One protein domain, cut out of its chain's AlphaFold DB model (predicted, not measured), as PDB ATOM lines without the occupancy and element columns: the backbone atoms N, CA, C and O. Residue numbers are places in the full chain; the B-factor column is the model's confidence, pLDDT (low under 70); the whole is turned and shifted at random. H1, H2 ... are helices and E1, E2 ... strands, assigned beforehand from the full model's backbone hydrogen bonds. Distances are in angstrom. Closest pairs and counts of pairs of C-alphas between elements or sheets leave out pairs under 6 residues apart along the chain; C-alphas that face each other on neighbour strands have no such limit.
ATOM      1  N   GLU A 431     187.511 125.399 112.369       84.69
ATOM      2  CA  GLU A 431     188.568 126.035 111.567       84.69
ATOM      3  C   GLU A 431     188.048 126.609 110.237       84.69
ATOM      4  O   GLU A 431     188.467 127.683 109.791       84.69
ATOM      5  N   ALA A 432     187.110 125.915 109.584       85.00
ATOM      6  CA  ALA A 432     186.515 126.386 108.340       85.00
ATOM      7  C   ALA A 432     185.631 127.625 108.559       85.00
ATOM      8  O   ALA A 432     185.578 128.495 107.682       85.00
ATOM      9  N   VAL A 433     184.959 127.719 109.712       83.38
ATOM     10  CA  VAL A 433     184.187 128.904 110.114       83.38
ATOM     11  C   VAL A 433     185.132 130.063 110.423       83.38
ATOM     12  O   VAL A 433     184.932 131.161 109.905       83.38
ATOM     13  N   GLU A 434     186.206 129.823 111.180       81.31
ATOM     14  CA  GLU A 434     187.205 130.854 111.479       81.31
ATOM     15  C   GLU A 434     187.856 131.421 110.217       81.31
ATOM     16  O   GLU A 434     188.040 132.634 110.098       81.31
ATOM     17  N   LYS A 435     188.193 130.560 109.249       83.12
ATOM     18  CA  LYS A 435     188.748 130.992 107.963       83.12
ATOM     19  C   LYS A 435     187.760 131.875 107.200       83.12
ATOM     20  O   LYS A 435     188.162 132.906 106.664       83.12
ATOM     21  N   ALA A 436     186.478 131.505 107.172       81.00
ATOM     22  CA  ALA A 436     185.435 132.313 106.540       81.00
ATOM     23  C   ALA A 436     185.281 133.682 107.226       81.00
ATOM     24  O   ALA A 436     185.217 134.703 106.538       81.00
ATOM     25  N   ALA A 437     185.311 133.713 108.560       77.81
ATOM     26  CA  ALA A 437     185.256 134.946 109.339       77.81
ATOM     27  C   ALA A 437     186.475 135.849 109.071       77.81
ATOM     28  O   ALA A 437     186.305 137.031 108.784       77.81
ATOM     29  N   LYS A 438     187.699 135.295 109.085       75.38
ATOM     30  CA  LYS A 438     188.953 136.036 108.838       75.38
ATOM     31  C   LYS A 438     189.022 136.639 107.432       75.38
ATOM     32  O   LYS A 438     189.480 137.759 107.287       75.38
ATOM     33  N   VAL A 439     188.555 135.942 106.394       68.19
ATOM     34  CA  VAL A 439     188.543 136.491 105.019       68.19
ATOM     35  C   VAL A 439     187.605 137.696 104.900       68.19
ATOM     36  O   VAL A 439     187.859 138.618 104.128       68.19
ATOM     37  N   ARG A 440     186.513 137.701 105.666       70.88
ATOM     38  CA  ARG A 440     185.472 138.734 105.614       70.88
ATOM     39  C   ARG A 440     185.698 139.861 106.642       70.88
ATOM     40  O   ARG A 440     184.887 140.789 106.701       70.88
ATOM     41  N   TRP A 441     186.795 139.806 107.413       65.00
ATOM     42  CA  TRP A 441     187.108 140.693 108.543       65.00
ATOM     43  C   TRP A 441     188.590 141.129 108.577       65.00
ATOM     44  O   TRP A 441     189.488 140.313 108.409       65.00
ATOM     45  N   ARG A 442     188.888 142.400 108.892       45.81
ATOM     46  CA  ARG A 442     190.243 142.851 109.285       45.81
ATOM     47  C   ARG A 442     190.324 142.911 110.823       45.81
ATOM     48  O   ARG A 442     189.878 143.885 111.405       45.81
ATOM     49  N   LEU A 443     190.831 141.821 111.422       37.72
ATOM     50  CA  LEU A 443     191.242 141.540 112.824       37.72
ATOM     51  C   LEU A 443     190.367 141.968 114.046       37.72
ATOM     52  O   LEU A 443     189.830 143.063 114.124       37.72
ATOM     53  N   SER A 444     190.275 141.025 115.005       37.22
ATOM     54  CA  SER A 444     189.983 141.117 116.461       37.22
ATOM     55  C   SER A 444     188.572 141.188 117.088       37.22
ATOM     56  O   SER A 444     188.515 141.429 118.288       37.22
ATOM     57  N   ASP A 445     187.457 140.866 116.414       44.47
ATOM     58  CA  ASP A 445     186.185 140.632 117.146       44.47
ATOM     59  C   ASP A 445     185.322 139.512 116.528       44.47
ATOM     60  O   ASP A 445     184.384 139.722 115.763       44.47
ATOM     61  N   THR A 446     185.642 138.261 116.867       48.75
ATOM     62  CA  THR A 446     184.980 137.025 116.392       48.75
ATOM     63  C   THR A 446     183.595 136.770 117.015       48.75
ATOM     64  O   THR A 446     183.076 135.654 116.969       48.75
ATOM     65  N   LYS A 447     182.968 137.778 117.636       53.66
ATOM     66  CA  LYS A 447     181.780 137.588 118.487       53.66
ATOM     67  C   LYS A 447     180.432 137.710 117.770       53.66
ATOM     68  O   LYS A 447     179.442 137.253 118.332       53.66
ATOM     69  N   LEU A 448     180.372 138.275 116.559       56.16
ATOM     70  CA  LEU A 448     179.088 138.618 115.930       56.16
ATOM     71  C   LEU A 448     178.266 137.373 115.542       56.16
ATOM     72  O   LEU A 448     177.103 137.280 115.912       56.16
ATOM     73  N   MET A 449     178.870 136.386 114.866       62.53
ATOM     74  CA  MET A 449     178.229 135.114 114.484       62.53
ATOM     75  C   MET A 449     178.888 133.925 115.191       62.53
ATOM     76  O   MET A 449     179.427 133.034 114.537       62.53
ATOM     77  N   ARG A 450     178.885 133.906 116.530       63.03
ATOM     78  CA  ARG A 450     179.407 132.749 117.277       63.03
ATOM     79  C   ARG A 450     178.647 131.476 116.876       63.03
ATOM     80  O   ARG A 450     177.442 131.421 117.129       63.03
ATOM     81  N   PRO A 451     179.316 130.470 116.279       59.53
ATOM     82  CA  PRO A 451     178.646 129.248 115.850       59.53
ATOM     83  C   PRO A 451     178.140 128.451 117.057       59.53
ATOM     84  O   PRO A 451     176.978 128.057 117.088       59.53
ATOM     85  N   VAL A 452     178.975 128.289 118.087       59.44
ATOM     86  CA  VAL A 452     178.676 127.488 119.280       59.44
ATOM     87  C   VAL A 452     178.511 128.393 120.504       59.44
ATOM     88  O   VAL A 452     179.306 129.304 120.733       59.44
ATOM     89  N   GLY A 453     177.457 128.159 121.291       58.78
ATOM     90  CA  GLY A 453     177.217 128.840 122.574       58.78
ATOM     91  C   GLY A 453     176.700 130.283 122.496       58.78
ATOM     92  O   GLY A 453     176.438 130.874 123.538       58.78
ATOM     93  N   GLY A 454     176.540 130.861 121.300       69.81
ATOM     94  CA  GLY A 454     175.827 132.133 121.123       69.81
ATOM     95  C   GLY A 454     174.306 131.960 121.214       69.81
ATOM     96  O   GLY A 454     173.795 130.878 120.923       69.81
ATOM     97  N   ASP A 455     173.580 133.032 121.550       75.56
ATOM     98  CA  ASP A 455     172.118 133.002 121.740       75.56
ATOM     99  C   ASP A 455     171.381 132.379 120.548       75.56
ATOM    100  O   ASP A 455     170.540 131.502 120.728       75.56
ATOM    101  N   PHE A 456     171.762 132.737 119.316       83.62
ATOM    102  CA  PHE A 456     171.169 132.157 118.107       83.62
ATOM    103  C   PHE A 456     171.387 130.634 118.021       83.62
ATOM    104  O   PHE A 456     170.472 129.873 117.717       83.62
ATOM    105  N   GLY A 457     172.592 130.151 118.331       84.75
ATOM    106  CA  GLY A 457     172.894 128.720 118.300       84.75
ATOM    107  C   GLY A 457     172.144 127.926 119.373       84.75
ATOM    108  O   GLY A 457     171.742 126.787 119.120       84.75
ATOM    109  N   CYS A 458     171.958 128.514 120.558       83.88
ATOM    110  CA  CYS A 458     171.313 127.877 121.707       83.88
ATOM    111  C   CYS A 458     169.784 127.896 121.626       83.88
ATOM    112  O   CYS A 458     169.164 126.868 121.890       83.88
ATOM    113  N   TYR A 459     169.199 129.036 121.259       84.56
ATOM    114  CA  TYR A 459     167.751 129.240 121.275       84.56
ATOM    115  C   TYR A 459     167.101 129.055 119.908       84.56
ATOM    116  O   TYR A 459     165.914 128.756 119.865       84.56
ATOM    117  N   GLU A 460     167.854 129.168 118.805       88.19
ATOM    118  CA  GLU A 460     167.265 129.071 117.466       88.19
ATOM    119  C   GLU A 460     167.623 127.782 116.723       88.19
ATOM    120  O   GLU A 460     166.729 127.079 116.251       88.19
ATOM    121  N   ILE A 461     168.912 127.429 116.660       91.12
ATOM    122  CA  ILE A 461     169.377 126.242 115.918       91.12
ATOM    123  C   ILE A 461     169.081 124.956 116.694       91.12
ATOM    124  O   ILE A 461     168.420 124.054 116.179       91.12
ATOM    125  N   ARG A 462     169.571 124.857 117.939       90.56
ATOM    126  CA  ARG A 462     169.480 123.638 118.758       90.56
ATOM    127  C   ARG A 462     168.056 123.073 118.848       90.56
ATOM    128  O   ARG A 462     167.910 121.921 118.452       90.56
ATOM    129  N   PRO A 463     167.029 123.810 119.321       88.25
ATOM    130  CA  PRO A 463     165.706 123.221 119.544       88.25
ATOM    131  C   PRO A 463     165.059 122.682 118.264       88.25
ATOM    132  O   PRO A 463     164.342 121.685 118.330       88.25
ATOM    133  N   ARG A 464     165.346 123.296 117.110       90.62
ATOM    134  CA  ARG A 464     164.783 122.916 115.806       90.62
ATOM    135  C   ARG A 464     165.506 121.718 115.198       90.62
ATOM    136  O   ARG A 464     164.875 120.772 114.741       90.62
ATOM    137  N   VAL A 465     166.839 121.720 115.254       92.19
ATOM    138  CA  VAL A 465     167.667 120.623 114.730       92.19
ATOM    139  C   VAL A 465     167.497 119.347 115.558       92.19
ATOM    140  O   VAL A 465     167.472 118.256 114.993       92.19
ATOM    141  N   THR A 466     167.319 119.458 116.882       89.81
ATOM    142  CA  THR A 466     167.118 118.284 117.750       89.81
ATOM    143  C   THR A 466     165.828 117.522 117.467       89.81
ATOM    144  O   THR A 466     165.747 116.352 117.829       89.81
ATOM    145  N   SER A 467     164.843 118.130 116.798       89.69
ATOM    146  CA  SER A 467     163.626 117.424 116.378       89.69
ATOM    147  C   SER A 467     163.891 116.382 115.281       89.69
ATOM    148  O   SER A 467     163.065 115.496 115.078       89.69
ATOM    149  N   PHE A 468     165.040 116.443 114.599       92.88
ATOM    150  CA  PHE A 468     165.403 115.516 113.528       92.88
ATOM    151  C   PHE A 468     166.342 114.402 114.000       92.88
ATOM    152  O   PHE A 468     167.304 114.618 114.747       92.88
ATOM    153  N   LEU A 469     166.088 113.202 113.487       92.56
ATOM    154  CA  LEU A 469     166.964 112.046 113.591       92.56
ATOM    155  C   LEU A 469     167.985 112.070 112.451       92.56
ATOM    156  O   LEU A 469     167.699 112.472 111.324       92.56
ATOM    157  N   ASN A 470     169.183 111.553 112.695       93.06
ATOM    158  CA  ASN A 470     170.175 111.306 111.657       93.06
ATOM    159  C   ASN A 470     169.895 109.994 110.897       93.06
ATOM    160  O   ASN A 470     170.788 109.181 110.677       93.06
ATOM    161  N   ILE A 471     168.641 109.794 110.490       92.62
ATOM    162  CA  ILE A 471     168.153 108.617 109.764       92.62
ATOM    163  C   ILE A 471     167.430 109.116 108.512       92.62
ATOM    164  O   ILE A 471     166.651 110.065 108.583       92.62
ATOM    165  N   SER A 472     167.732 108.534 107.351       93.38
ATOM    166  CA  SER A 472     167.183 108.997 106.071       93.38
ATOM    167  C   SER A 472     165.725 108.577 105.891       93.38
ATOM    168  O   SER A 472     165.370 107.453 106.225       93.38
ATOM    169  N   LEU A 473     164.906 109.421 105.259       93.06
ATOM    170  CA  LEU A 473     163.556 109.035 104.820       93.06
ATOM    171  C   LEU A 473     163.547 107.884 103.797       93.06
ATOM    172  O   LEU A 473     162.518 107.243 103.612       93.06
ATOM    173  N   SER A 474     164.688 107.602 103.156       91.12
ATOM    174  CA  SER A 474     164.851 106.437 102.274       91.12
ATOM    175  C   SER A 474     164.934 105.103 103.025       91.12
ATOM    176  O   SER A 474     164.731 104.052 102.421       91.12
ATOM    177  N   THR A 475     165.225 105.122 104.329       90.88
ATOM    178  CA  THR A 475     165.194 103.923 105.174       90.88
ATOM    179  C   THR A 475     163.829 103.775 105.848       90.88
ATOM    180  O   THR A 475     163.180 104.796 106.094       90.88
ATOM    181  N   PRO A 476     163.402 102.539 106.187       87.81
ATOM    182  CA  PRO A 476     162.174 102.308 106.942       87.81
ATOM    183  C   PRO A 476     162.107 103.137 108.224       87.81
ATOM    184  O   PRO A 476     163.139 103.510 108.787       87.81
ATOM    185  N   GLU A 477     160.884 103.397 108.671       87.25
ATOM    186  CA  GLU A 477     160.602 104.173 109.874       87.25
ATOM    187  C   GLU A 477     161.374 103.623 111.091       87.25
ATOM    188  O   GLU A 477     161.284 102.425 111.394       87.25
ATOM    189  N   ILE A 573     170.608 114.505 114.864       93.75
ATOM    190  CA  ILE A 573     171.535 115.374 114.138       93.75
ATOM    191  C   ILE A 573     172.546 116.004 115.111       93.75
ATOM    192  O   ILE A 573     172.183 116.466 116.194       93.75
ATOM    193  N   ASP A 574     173.817 116.052 114.705       92.88
ATOM    194  CA  ASP A 574     174.865 116.755 115.444       92.88
ATOM    195  C   ASP A 574     174.600 118.271 115.420       92.88
ATOM    196  O   ASP A 574     174.752 118.951 114.399       92.88
ATOM    197  N   VAL A 575     174.194 118.796 116.578       92.31
ATOM    198  CA  VAL A 575     173.859 120.211 116.773       92.31
ATOM    199  C   VAL A 575     175.070 121.115 116.544       92.31
ATOM    200  O   VAL A 575     174.916 122.199 115.983       92.31
ATOM    201  N   THR A 576     176.268 120.694 116.949       91.31
ATOM    202  CA  THR A 576     177.489 121.489 116.784       91.31
ATOM    203  C   THR A 576     177.883 121.559 115.311       91.31
ATOM    204  O   THR A 576     178.209 122.633 114.805       91.31
ATOM    205  N   ALA A 577     177.768 120.449 114.582       92.38
ATOM    206  CA  ALA A 577     178.002 120.442 113.140       92.38
ATOM    207  C   ALA A 577     176.981 121.314 112.379       92.38
ATOM    208  O   ALA A 577     177.358 122.058 111.468       92.38
ATOM    209  N   ALA A 578     175.706 121.288 112.785       93.94
ATOM    210  CA  ALA A 578     174.668 122.175 112.258       93.94
ATOM    211  C   ALA A 578     174.980 123.658 112.523       93.94
ATOM    212  O   ALA A 578     174.915 124.481 111.613       93.94
ATOM    213  N   GLN A 579     175.392 123.991 113.747       92.69
ATOM    214  CA  GLN A 579     175.811 125.335 114.147       92.69
ATOM    215  C   GLN A 579     176.968 125.876 113.294       92.69
ATOM    216  O   GLN A 579     176.894 127.000 112.786       92.69
ATOM    217  N   HIS A 580     178.016 125.074 113.080       91.38
ATOM    218  CA  HIS A 580     179.130 125.449 112.206       91.38
ATOM    219  C   HIS A 580     178.690 125.648 110.756       91.38
ATOM    220  O   HIS A 580     179.121 126.603 110.103       91.38
ATOM    221  N   TRP A 581     177.822 124.769 110.249       94.62
ATOM    222  CA  TRP A 581     177.315 124.883 108.888       94.62
ATOM    223  C   TRP A 581     176.512 126.174 108.693       94.62
ATOM    224  O   TRP A 581     176.820 126.927 107.769       94.62
ATOM    225  N   VAL A 582     175.574 126.485 109.596       93.62
ATOM    226  CA  VAL A 582     174.754 127.710 109.532       93.62
ATOM    227  C   VAL A 582     175.636 128.956 109.578       93.62
ATOM    228  O   VAL A 582     175.480 129.849 108.749       93.62
ATOM    229  N   ALA A 583     176.614 129.009 110.488       89.38
ATOM    230  CA  ALA A 583     177.530 130.146 110.580       89.38
ATOM    231  C   ALA A 583     178.358 130.330 109.298       89.38
ATOM    232  O   ALA A 583     178.428 131.431 108.747       89.38
ATOM    233  N   LYS A 584     178.953 129.251 108.768       90.25
ATOM    234  CA  LYS A 584     179.713 129.305 107.511       90.25
ATOM    235  C   LYS A 584     178.827 129.719 106.336       90.25
ATOM    236  O   LYS A 584     179.262 130.507 105.495       90.25
ATOM    237  N   ARG A 585     177.601 129.196 106.268       93.19
ATOM    238  CA  ARG A 585     176.644 129.524 105.211       93.19
ATOM    239  C   ARG A 585     176.227 130.990 105.274       93.19
ATOM    240  O   ARG A 585     176.264 131.640 104.236       93.19
ATOM    241  N   ALA A 586     175.971 131.533 106.464       90.19
ATOM    242  CA  ALA A 586     175.666 132.950 106.660       90.19
ATOM    243  C   ALA A 586     176.796 133.873 106.155       90.19
ATOM    244  O   ALA A 586     176.530 134.847 105.454       90.19
ATOM    245  N   TYR A 587     178.070 133.538 106.404       87.50
ATOM    246  CA  TYR A 587     179.199 134.257 105.785       87.50
ATOM    247  C   TYR A 587     179.243 134.102 104.257       87.50
ATOM    248  O   TYR A 587     179.646 135.020 103.537       87.50
ATOM    249  N   GLY A 588     178.824 132.941 103.750       90.50
ATOM    250  CA  GLY A 588     178.705 132.652 102.323       90.50
ATOM    251  C   GLY A 588     177.635 133.476 101.600       90.50
ATOM    252  O   GLY A 588     177.761 133.662 100.395       90.50
ATOM    253  N   LEU A 589     176.644 134.015 102.320       91.94
ATOM    254  CA  LEU A 589     175.602 134.897 101.773       91.94
ATOM    255  C   LEU A 589     176.092 136.330 101.495       91.94
ATOM    256  O   LEU A 589     175.359 137.135 100.935       91.94
ATOM    257  N   GLY A 590     177.352 136.646 101.818       89.00
ATOM    258  CA  GLY A 590     178.018 137.871 101.358       89.00
ATOM    259  C   GLY A 590     178.159 138.980 102.398       89.00
ATOM    260  O   GLY A 590     178.537 140.099 102.041       89.00
ATOM    261  N   TRP A 591     177.929 138.676 103.678       88.25
ATOM    262  CA  TRP A 591     178.200 139.609 104.773       88.25
ATOM    263  C   TRP A 591     179.696 139.951 104.855       88.25
ATOM    264  O   TRP A 591     180.555 139.064 104.828       88.25
ATOM    265  N   THR A 592     180.021 141.242 104.967       85.50
ATOM    266  CA  THR A 592     181.387 141.753 105.181       85.50
ATOM    267  C   THR A 592     181.345 143.015 106.034       85.50
ATOM    268  O   THR A 592     180.413 143.805 105.893       85.50
ATOM    269  N   LYS A 593     182.399 143.272 106.821       82.12
ATOM    270  CA  LYS A 593     182.535 144.536 107.570       82.12
ATOM    271  C   LYS A 593     182.557 145.769 106.657       82.12
ATOM    272  O   LYS A 593     182.074 146.817 107.043       82.12
ATOM    273  N   ALA A 594     183.102 145.638 105.446       85.56
ATOM    274  CA  ALA A 594     183.152 146.739 104.483       85.56
ATOM    275  C   ALA A 594     181.759 147.165 103.989       85.56
ATOM    276  O   ALA A 594     181.556 148.337 103.715       85.56
ATOM    277  N   ARG A 595     180.811 146.222 103.872       87.00
ATOM    278  CA  ARG A 595     179.423 146.518 103.475       87.00
ATOM    279  C   ARG A 595     178.543 146.923 104.650       87.00
ATOM    280  O   ARG A 595     177.618 147.696 104.467       87.00
ATOM    281  N   PHE A 596     178.818 146.377 105.833       87.38
ATOM    282  CA  PHE A 596     178.026 146.615 107.035       87.38
ATOM    283  C   PHE A 596     178.946 147.032 108.198       87.38
ATOM    284  O   PHE A 596     179.182 146.232 109.110       87.38
ATOM    285  N   PRO A 597     179.531 148.246 108.151       81.69
ATOM    286  CA  PRO A 597     180.487 148.705 109.161       81.69
ATOM    287  C   PRO A 597     179.851 148.839 110.552       81.69
ATOM    288  O   PRO A 597     180.484 148.459 111.539       81.69
ATOM    289  N   ASP A 598     178.584 149.261 110.607       76.94
ATOM    290  CA  ASP A 598     177.819 149.525 111.833       76.94
ATOM    291  C   ASP A 598     176.719 148.481 112.104       76.94
ATOM    292  O   ASP A 598     175.659 148.800 112.651       76.94
ATOM    293  N   ASP A 599     176.950 147.217 111.716       81.81
ATOM    294  CA  ASP A 599     175.975 146.128 111.878       81.81
ATOM    295  C   ASP A 599     175.729 145.779 113.355       81.81
ATOM    296  O   ASP A 599     176.411 144.939 113.953       81.81
ATOM    297  N   ARG A 600     174.728 146.426 113.957       78.06
ATOM    298  CA  ARG A 600     174.353 146.267 115.366       78.06
ATOM    299  C   ARG A 600     172.845 146.149 115.530       78.06
ATOM    300  O   ARG A 600     172.086 146.828 114.844       78.06
ATOM    301  N   SER A 601     172.418 145.320 116.481       78.81
ATOM    302  CA  SER A 601     171.015 145.289 116.902       78.81
ATOM    303  C   SER A 601     170.652 146.605 117.603       78.81
ATOM    304  O   SER A 601     171.481 147.161 118.327       78.81
ATOM    305  N   ARG A 602     169.430 147.108 117.396       76.81
ATOM    306  CA  ARG A 602     168.919 148.356 118.002       76.81
ATOM    307  C   ARG A 602     167.533 148.128 118.617       76.81
ATOM    308  O   ARG A 602     166.848 147.172 118.255       76.81
ATOM    309  N   GLY A 603     167.129 149.014 119.532       60.31
ATOM    310  CA  GLY A 603     165.807 148.964 120.172       60.31
ATOM    311  C   GLY A 603     165.659 147.779 121.127       60.31
ATOM    312  O   GLY A 603     164.807 146.917 120.924       60.31
ATOM    313  N   HIS A 604     166.536 147.699 122.132       54.19
ATOM    314  CA  HIS A 604     166.330 146.790 123.255       54.19
ATOM    315  C   HIS A 604     165.251 147.382 124.163       54.19
ATOM    316  O   HIS A 604     165.527 148.340 124.884       54.19
ATOM    317  N   ASP A 605     164.057 146.799 124.163       42.38
ATOM    318  CA  ASP A 605     163.195 146.916 125.335       42.38
ATOM    319  C   ASP A 605     163.867 146.194 126.509       42.38
ATOM    320  O   ASP A 605     164.600 145.221 126.323       42.38
ATOM    321  N   TYR A 606     163.652 146.681 127.732       40.62
ATOM    322  CA  TYR A 606     164.288 146.227 128.981       40.62
ATOM    323  C   TYR A 606     163.918 144.780 129.419       40.62
ATOM    324  O   TYR A 606     163.968 144.441 130.605       40.62
ATOM    325  N   SER A 607     163.564 143.915 128.469       42.69
ATOM    326  CA  SER A 607     163.121 142.528 128.609       42.69
ATOM    327  C   SER A 607     164.111 141.559 127.937       42.69
ATOM    328  O   SER A 607     164.991 141.960 127.180       42.69
ATOM    329  N   ARG A 608     163.970 140.250 128.185       50.44
ATOM    330  CA  ARG A 608     164.694 139.177 127.464       50.44
ATOM    331  C   ARG A 608     164.207 139.002 126.010       50.44
ATOM    332  O   ARG A 608     164.514 137.989 125.384       50.44
ATOM    333  N   ASP A 609     163.443 139.958 125.496       57.22
ATOM    334  CA  ASP A 609     162.829 139.903 124.179       57.22
ATOM    335  C   ASP A 609     163.848 140.133 123.063       57.22
ATOM    336  O   ASP A 609     164.892 140.774 123.222       57.22
ATOM    337  N   ARG A 610     163.540 139.570 121.893       65.81
ATOM    338  CA  ARG A 610     164.324 139.817 120.685       65.81
ATOM    339  C   ARG A 610     164.353 141.319 120.381       65.81
ATOM    340  O   ARG A 610     163.302 141.952 120.462       65.81
ATOM    341  N   PRO A 611     165.506 141.860 119.950       70.69
ATOM    342  CA  PRO A 611     165.612 143.273 119.608       70.69
ATOM    343  C   PRO A 611     164.619 143.637 118.503       70.69
ATOM    344  O   PRO A 611     164.332 142.814 117.626       70.69
ATOM    345  N   LEU A 612     164.124 144.876 118.548       84.00
ATOM    346  CA  LEU A 612     163.222 145.425 117.536       84.00
ATOM    347  C   LEU A 612     163.872 145.398 116.148       84.00
ATOM    348  O   LEU A 612     163.269 144.941 115.177       84.00
ATOM    349  N   VAL A 613     165.135 145.832 116.085       87.31
ATOM    350  CA  VAL A 613     165.959 145.800 114.877       87.31
ATOM    351  C   VAL A 613     167.076 144.785 115.068       87.31
ATOM    352  O   VAL A 613     167.987 144.978 115.878       87.31
ATOM    353  N   GLU A 614     167.017 143.687 114.317       87.94
ATOM    354  CA  GLU A 614     168.092 142.701 114.270       87.94
ATOM    355  C   GLU A 614     169.223 143.177 113.344       87.94
ATOM    356  O   GLU A 614     168.987 143.817 112.323       87.94
ATOM    357  N   ARG A 615     170.472 142.829 113.668       88.31
ATOM    358  CA  ARG A 615     171.617 143.029 112.763       88.31
ATOM    359  C   ARG A 615     171.459 142.223 111.457       88.31
ATOM    360  O   ARG A 615     170.946 141.101 111.493       88.31
ATOM    361  N   ILE A 616     171.971 142.717 110.328       90.81
ATOM    362  CA  ILE A 616     171.915 142.062 109.002       90.81
ATOM    363  C   ILE A 616     172.539 140.669 109.049       90.81
ATOM    364  O   ILE A 616     172.002 139.708 108.500       90.81
ATOM    365  N   GLY A 617     173.638 140.502 109.785       88.62
ATOM    366  CA  GLY A 617     174.219 139.176 109.935       88.62
ATOM    367  C   GLY A 617     173.264 138.153 110.585       88.62
ATOM    368  O   GLY A 617     173.375 136.963 110.304       88.62
ATOM    369  N   LYS A 618     172.310 138.578 111.424       88.12
ATOM    370  CA  LYS A 618     171.312 137.675 112.018       88.12
ATOM    371  C   LYS A 618     170.262 137.257 110.985       88.12
ATOM    372  O   LYS A 618     169.934 136.076 110.936       88.12
ATOM    373  N   LYS A 619     169.847 138.162 110.087       92.19
ATOM    374  CA  LYS A 619     169.050 137.819 108.890       92.19
ATOM    375  C   LYS A 619     169.721 136.709 108.069       92.19
ATOM    376  O   LYS A 619     169.069 135.746 107.689       92.19
ATOM    377  N   TYR A 620     171.038 136.764 107.867       93.94
ATOM    378  CA  TYR A 620     171.739 135.714 107.105       93.94
ATOM    379  C   TYR A 620     171.839 134.386 107.854       93.94
ATOM    380  O   TYR A 620     171.860 133.329 107.228       93.94
ATOM    381  N   GLN A 621     171.876 134.417 109.187       92.19
ATOM    382  CA  GLN A 621     171.786 133.199 109.990       92.19
ATOM    383  C   GLN A 621     170.392 132.568 109.914       92.19
ATOM    384  O   GLN A 621     170.315 131.345 109.862       92.19
ATOM    385  N   TRP A 622     169.323 133.370 109.853       93.38
ATOM    386  CA  TRP A 622     167.962 132.886 109.599       93.38
ATOM    387  C   TRP A 622     167.839 132.213 108.238       93.38
ATOM    388  O   TRP A 622     167.464 131.050 108.183       93.38
ATOM    389  N   LEU A 623     168.255 132.889 107.163       95.25
ATOM    390  CA  LEU A 623     168.228 132.324 105.807       95.25
ATOM    391  C   LEU A 623     169.019 131.011 105.711       95.25
ATOM    392  O   LEU A 623     168.564 130.043 105.106       95.25
ATOM    393  N   ALA A 624     170.197 130.956 106.336       95.88
ATOM    394  CA  ALA A 624     170.984 129.731 106.401       95.88
ATOM    395  C   ALA A 624     170.283 128.637 107.224       95.88
ATOM    396  O   ALA A 624     170.269 127.480 106.814       95.88
ATOM    397  N   LEU A 625     169.703 128.969 108.379       95.19
ATOM    398  CA  LEU A 625     168.978 128.003 109.202       95.19
ATOM    399  C   LEU A 625     167.778 127.415 108.448       95.19
ATOM    400  O   LEU A 625     167.621 126.198 108.450       95.19
ATOM    401  N   ASP A 626     167.000 128.241 107.755       94.88
ATOM    402  CA  ASP A 626     165.874 127.798 106.928       94.88
ATOM    403  C   ASP A 626     166.315 126.852 105.809       94.88
ATOM    404  O   ASP A 626     165.695 125.805 105.603       94.88
ATOM    405  N   GLU A 627     167.442 127.150 105.154       97.00
ATOM    406  CA  GLU A 627     168.033 126.268 104.146       97.00
ATOM    407  C   GLU A 627     168.374 124.887 104.735       97.00
ATOM    408  O   GLU A 627     168.051 123.849 104.145       97.00
ATOM    409  N   LEU A 628     168.972 124.859 105.933       97.12
ATOM    410  CA  LEU A 628     169.263 123.616 106.647       97.12
ATOM    411  C   LEU A 628     167.987 122.864 107.031       97.12
ATOM    412  O   LEU A 628     167.901 121.658 106.810       97.12
ATOM    413  N   LEU A 629     167.004 123.554 107.605       96.06
ATOM    414  CA  LEU A 629     165.765 122.941 108.078       96.06
ATOM    415  C   LEU A 629     164.949 122.357 106.926       96.06
ATOM    416  O   LEU A 629     164.466 121.238 107.058       96.06
ATOM    417  N   CYS A 630     164.871 123.041 105.784       96.12
ATOM    418  CA  CYS A 630     164.234 122.513 104.575       96.12
ATOM    419  C   CYS A 630     164.928 121.235 104.082       96.12
ATOM    420  O   CYS A 630     164.269 120.255 103.739       96.12
ATOM    421  N   SER A 631     166.265 121.212 104.098       96.62
ATOM    422  CA  SER A 631     167.032 120.011 103.750       96.62
ATOM    423  C   SER A 631     166.766 118.856 104.717       96.62
ATOM    424  O   SER A 631     166.598 117.720 104.276       96.62
ATOM    425  N   LEU A 632     166.698 119.120 106.025       96.12
ATOM    426  CA  LEU A 632     166.398 118.092 107.024       96.12
ATOM    427  C   LEU A 632     164.953 117.585 106.893       96.12
ATOM    428  O   LEU A 632     164.757 116.374 106.843       96.12
ATOM    429  N   ALA A 633     163.979 118.485 106.759       95.12
ATOM    430  CA  ALA A 633     162.559 118.174 106.590       95.12
ATOM    431  C   ALA A 633     162.294 117.235 105.405       95.12
ATOM    432  O   ALA A 633     161.527 116.283 105.530       95.12
ATOM    433  N   ASP A 634     162.987 117.454 104.288       95.31
ATOM    434  CA  ASP A 634     162.777 116.674 103.068       95.31
ATOM    435  C   ASP A 634     163.574 115.360 103.023       95.31
ATOM    436  O   ASP A 634     163.340 114.537 102.139       95.31
ATOM    437  N   ASN A 635     164.523 115.136 103.945       95.75
ATOM    438  CA  ASN A 635     165.460 114.005 103.859       95.75
ATOM    439  C   ASN A 635     165.593 113.154 105.130       95.75
ATOM    440  O   ASN A 635     166.185 112.067 105.060       95.75
ATOM    441  N   LYS A 636     165.104 113.614 106.288       95.06
ATOM    442  CA  LYS A 636     165.319 112.974 107.596       95.06
ATOM    443  C   LYS A 636     164.012 112.660 108.325       95.06
ATOM    444  O   LYS A 636     163.055 113.424 108.258       95.06
ATOM    445  N   TRP A 637     164.001 111.547 109.059       93.44
ATOM    446  CA  TRP A 637     162.933 111.245 110.017       93.44
ATOM    447  C   TRP A 637     162.988 112.204 111.211       93.44
ATOM    448  O   TRP A 637     164.068 112.630 111.625       93.44
ATOM    449  N   MET A 638     161.834 112.524 111.787       90.81
ATOM    450  CA  MET A 638     161.709 113.317 113.009       90.81
ATOM    451  C   MET A 638     161.472 112.422 114.222       90.81
ATOM    452  O   MET A 638     160.859 111.365 114.101       90.81
ATOM    453  N   SER A 639     161.939 112.863 115.388       84.94
ATOM    454  CA  SER A 639     161.618 112.245 116.677       84.94
ATOM    455  C   SER A 639     160.300 112.805 117.199       84.94
ATOM    456  O   SER A 639     160.121 114.024 117.228       84.94
ATOM    457  N   GLU A 640     159.398 111.948 117.666       70.69
ATOM    458  CA  GLU A 640     158.168 112.402 118.307       70.69
ATOM    459  C   GLU A 640     158.409 112.768 119.783       70.69
ATOM    460  O   GLU A 640     159.254 112.173 120.456       70.69
ATOM    461  N   ARG A 641     157.726 113.817 120.268       52.44
ATOM    462  CA  ARG A 641     157.803 114.270 121.673       52.44
ATOM    463  C   ARG A 641     156.803 113.550 122.584       52.44
ATOM    464  O   ARG A 641     157.036 113.494 123.789       52.44
ATOM    465  N   ALA A 642     155.706 113.027 122.030       43.91
ATOM    466  CA  ALA A 642     154.816 112.112 122.739       43.91
ATOM    467  C   ALA A 642     155.503 110.748 122.886       43.91
ATOM    468  O   ALA A 642     156.450 110.458 122.161       43.91
ATOM    469  N   LEU A 643     155.080 109.956 123.875       45.78
ATOM    470  CA  LEU A 643     155.957 108.994 124.544       45.78
ATOM    471  C   LEU A 643     156.718 108.008 123.641       45.78
ATOM    472  O   LEU A 643     157.781 107.593 124.085       45.78
ATOM    473  N   HIS A 644     156.291 107.678 122.418       52.38
ATOM    474  CA  HIS A 644     157.026 106.795 121.503       52.38
ATOM    475  C   HIS A 644     156.770 107.176 120.034       52.38
ATOM    476  O   HIS A 644     155.629 107.474 119.697       52.38
ATOM    477  N   GLY A 645     157.809 107.155 119.184       67.31
ATOM    478  CA  GLY A 645     157.647 107.196 117.725       67.31
ATOM    479  C   GLY A 645     158.636 108.047 116.934       67.31
ATOM    480  O   GLY A 645     159.393 108.873 117.464       67.31
ATOM    481  N   SER A 646     158.614 107.833 115.620       84.19
ATOM    482  CA  SER A 646     159.253 108.694 114.630       84.19
ATOM    483  C   SER A 646     158.247 109.056 113.546       84.19
ATOM    484  O   SER A 646     157.313 108.312 113.289       84.19
ATOM    485  N   ARG A 647     158.409 110.208 112.900       87.50
ATOM    486  CA  ARG A 647     157.447 110.656 111.885       87.50
ATOM    487  C   ARG A 647     158.089 111.480 110.789       87.50
ATOM    488  O   ARG A 647     159.241 111.901 110.899       87.50
ATOM    489  N   ARG A 648     157.335 111.715 109.719       91.06
ATOM    490  CA  ARG A 648     157.718 112.657 108.663       91.06
ATOM    491  C   ARG A 648     157.373 114.084 109.078       91.06
ATOM    492  O   ARG A 648     156.434 114.300 109.844       91.06
ATOM    493  N   TYR A 649     158.135 115.032 108.543       91.38
ATOM    494  CA  TYR A 649     157.788 116.443 108.607       91.38
ATOM    495  C   TYR A 649     156.497 116.689 107.819       91.38
ATOM    496  O   TYR A 649     156.377 116.259 106.672       91.38
ATOM    497  N   VAL A 650     155.549 117.381 108.442       88.00
ATOM    498  CA  VAL A 650     154.267 117.792 107.864       88.00
ATOM    499  C   VAL A 650     154.213 119.310 107.727       88.00
ATOM    500  O   VAL A 650     153.762 119.812 106.701       88.00
TER     501      VAL A 650
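AT A GLANCE: This is residues 431 to 477 and 573 to 650 of the 865 residues of an uncharacterized protein of Pseudomonas sp. SST3 (UniProt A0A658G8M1). What shape do these atoms make? The long helix H4 is crossed steeply by H3, which packs on it; H1 packs on the side of H3 away from H4, and H2 runs nearly along H4, packing on residues 575 to 579 of H3. A small antiparallel sheet of two strands, E1 and E2, sits at the last residues of H4, while the long loop of residues 589 to 615 reaches away at the other end. What is printed? There are 125 residues with four named helices and two named strands, in the order H1 H2 E1 H3 H4 E2, mostly helix by class. The whole is only just compact, close to loose, with a radius of gyration of the C-alphas of 16.6 A and spans of 50 by 36 by 21 A.

HOW THE PARTS SIT: What does H1, residues 431 to 439, touch? It touches the hub H3, residues 575 to 588, at a shallow tilt of 22 degrees, the same way; the closest C-alphas, of Val 433 and Lys 584, are 5.2 A apart. H1 is apart from H2, residues 455 to 465, and from H4, residues 616 to 635. What else touches H3? With residues 575 to 579 alone it touches H2 at a steep tilt of 65 degrees, opposite ways, closest at the C-alphas of Arg 462 and Val 575, 5.9 A. H3 touches H4 at a steep tilt of 54 degrees, opposite ways, closest at the C-alphas of Ala 586 and Tyr 620, 4.8 A. Do H2 and H4 meet? They only just touch, with 3 pairs of C-alphas within 8 A, made by residues 625 to 629 of H4 alone; the closest C-alphas are those of Ile 461 and Leu 625, 7.0 A, at a shallow tilt of 13 degrees, the same way. How do the backbones pair? E1, residues 468 to 472, and E2, residues 636 to 639, are antiparallel neighbours, with N 469 and O 637 at 2.8 A within hydrogen-bond range. In H1, H3 and H4 every O i to N i+4 pair is within range; in H2 it is 3 of 7, beside 3 of 8 O i to N i+3 pairs.

IN THESE COORDINATES: Where does the printed part begin? H1 begins with C-alpha 431 at (188.568, 126.035, 111.567). How long are the longer helices? H2 measures 14.9 A, H3 19.7 A and H4 29.2 A from first to last C-alpha. Where does the last element end? E2 ends with C-alpha 639 at (161.618, 112.245, 116.677).

THE WHOLE: Where is the cut? Residues 478 to 572 are not printed, and C-alphas 477 and 573 are 16.2 A apart. Which links are long? H1 to H2 and H3 to H4 are long links. Where is confidence low? The model's pLDDT is under 70 at residue 439 and residues 441 to 454, 603 to 610 and 641 to 645.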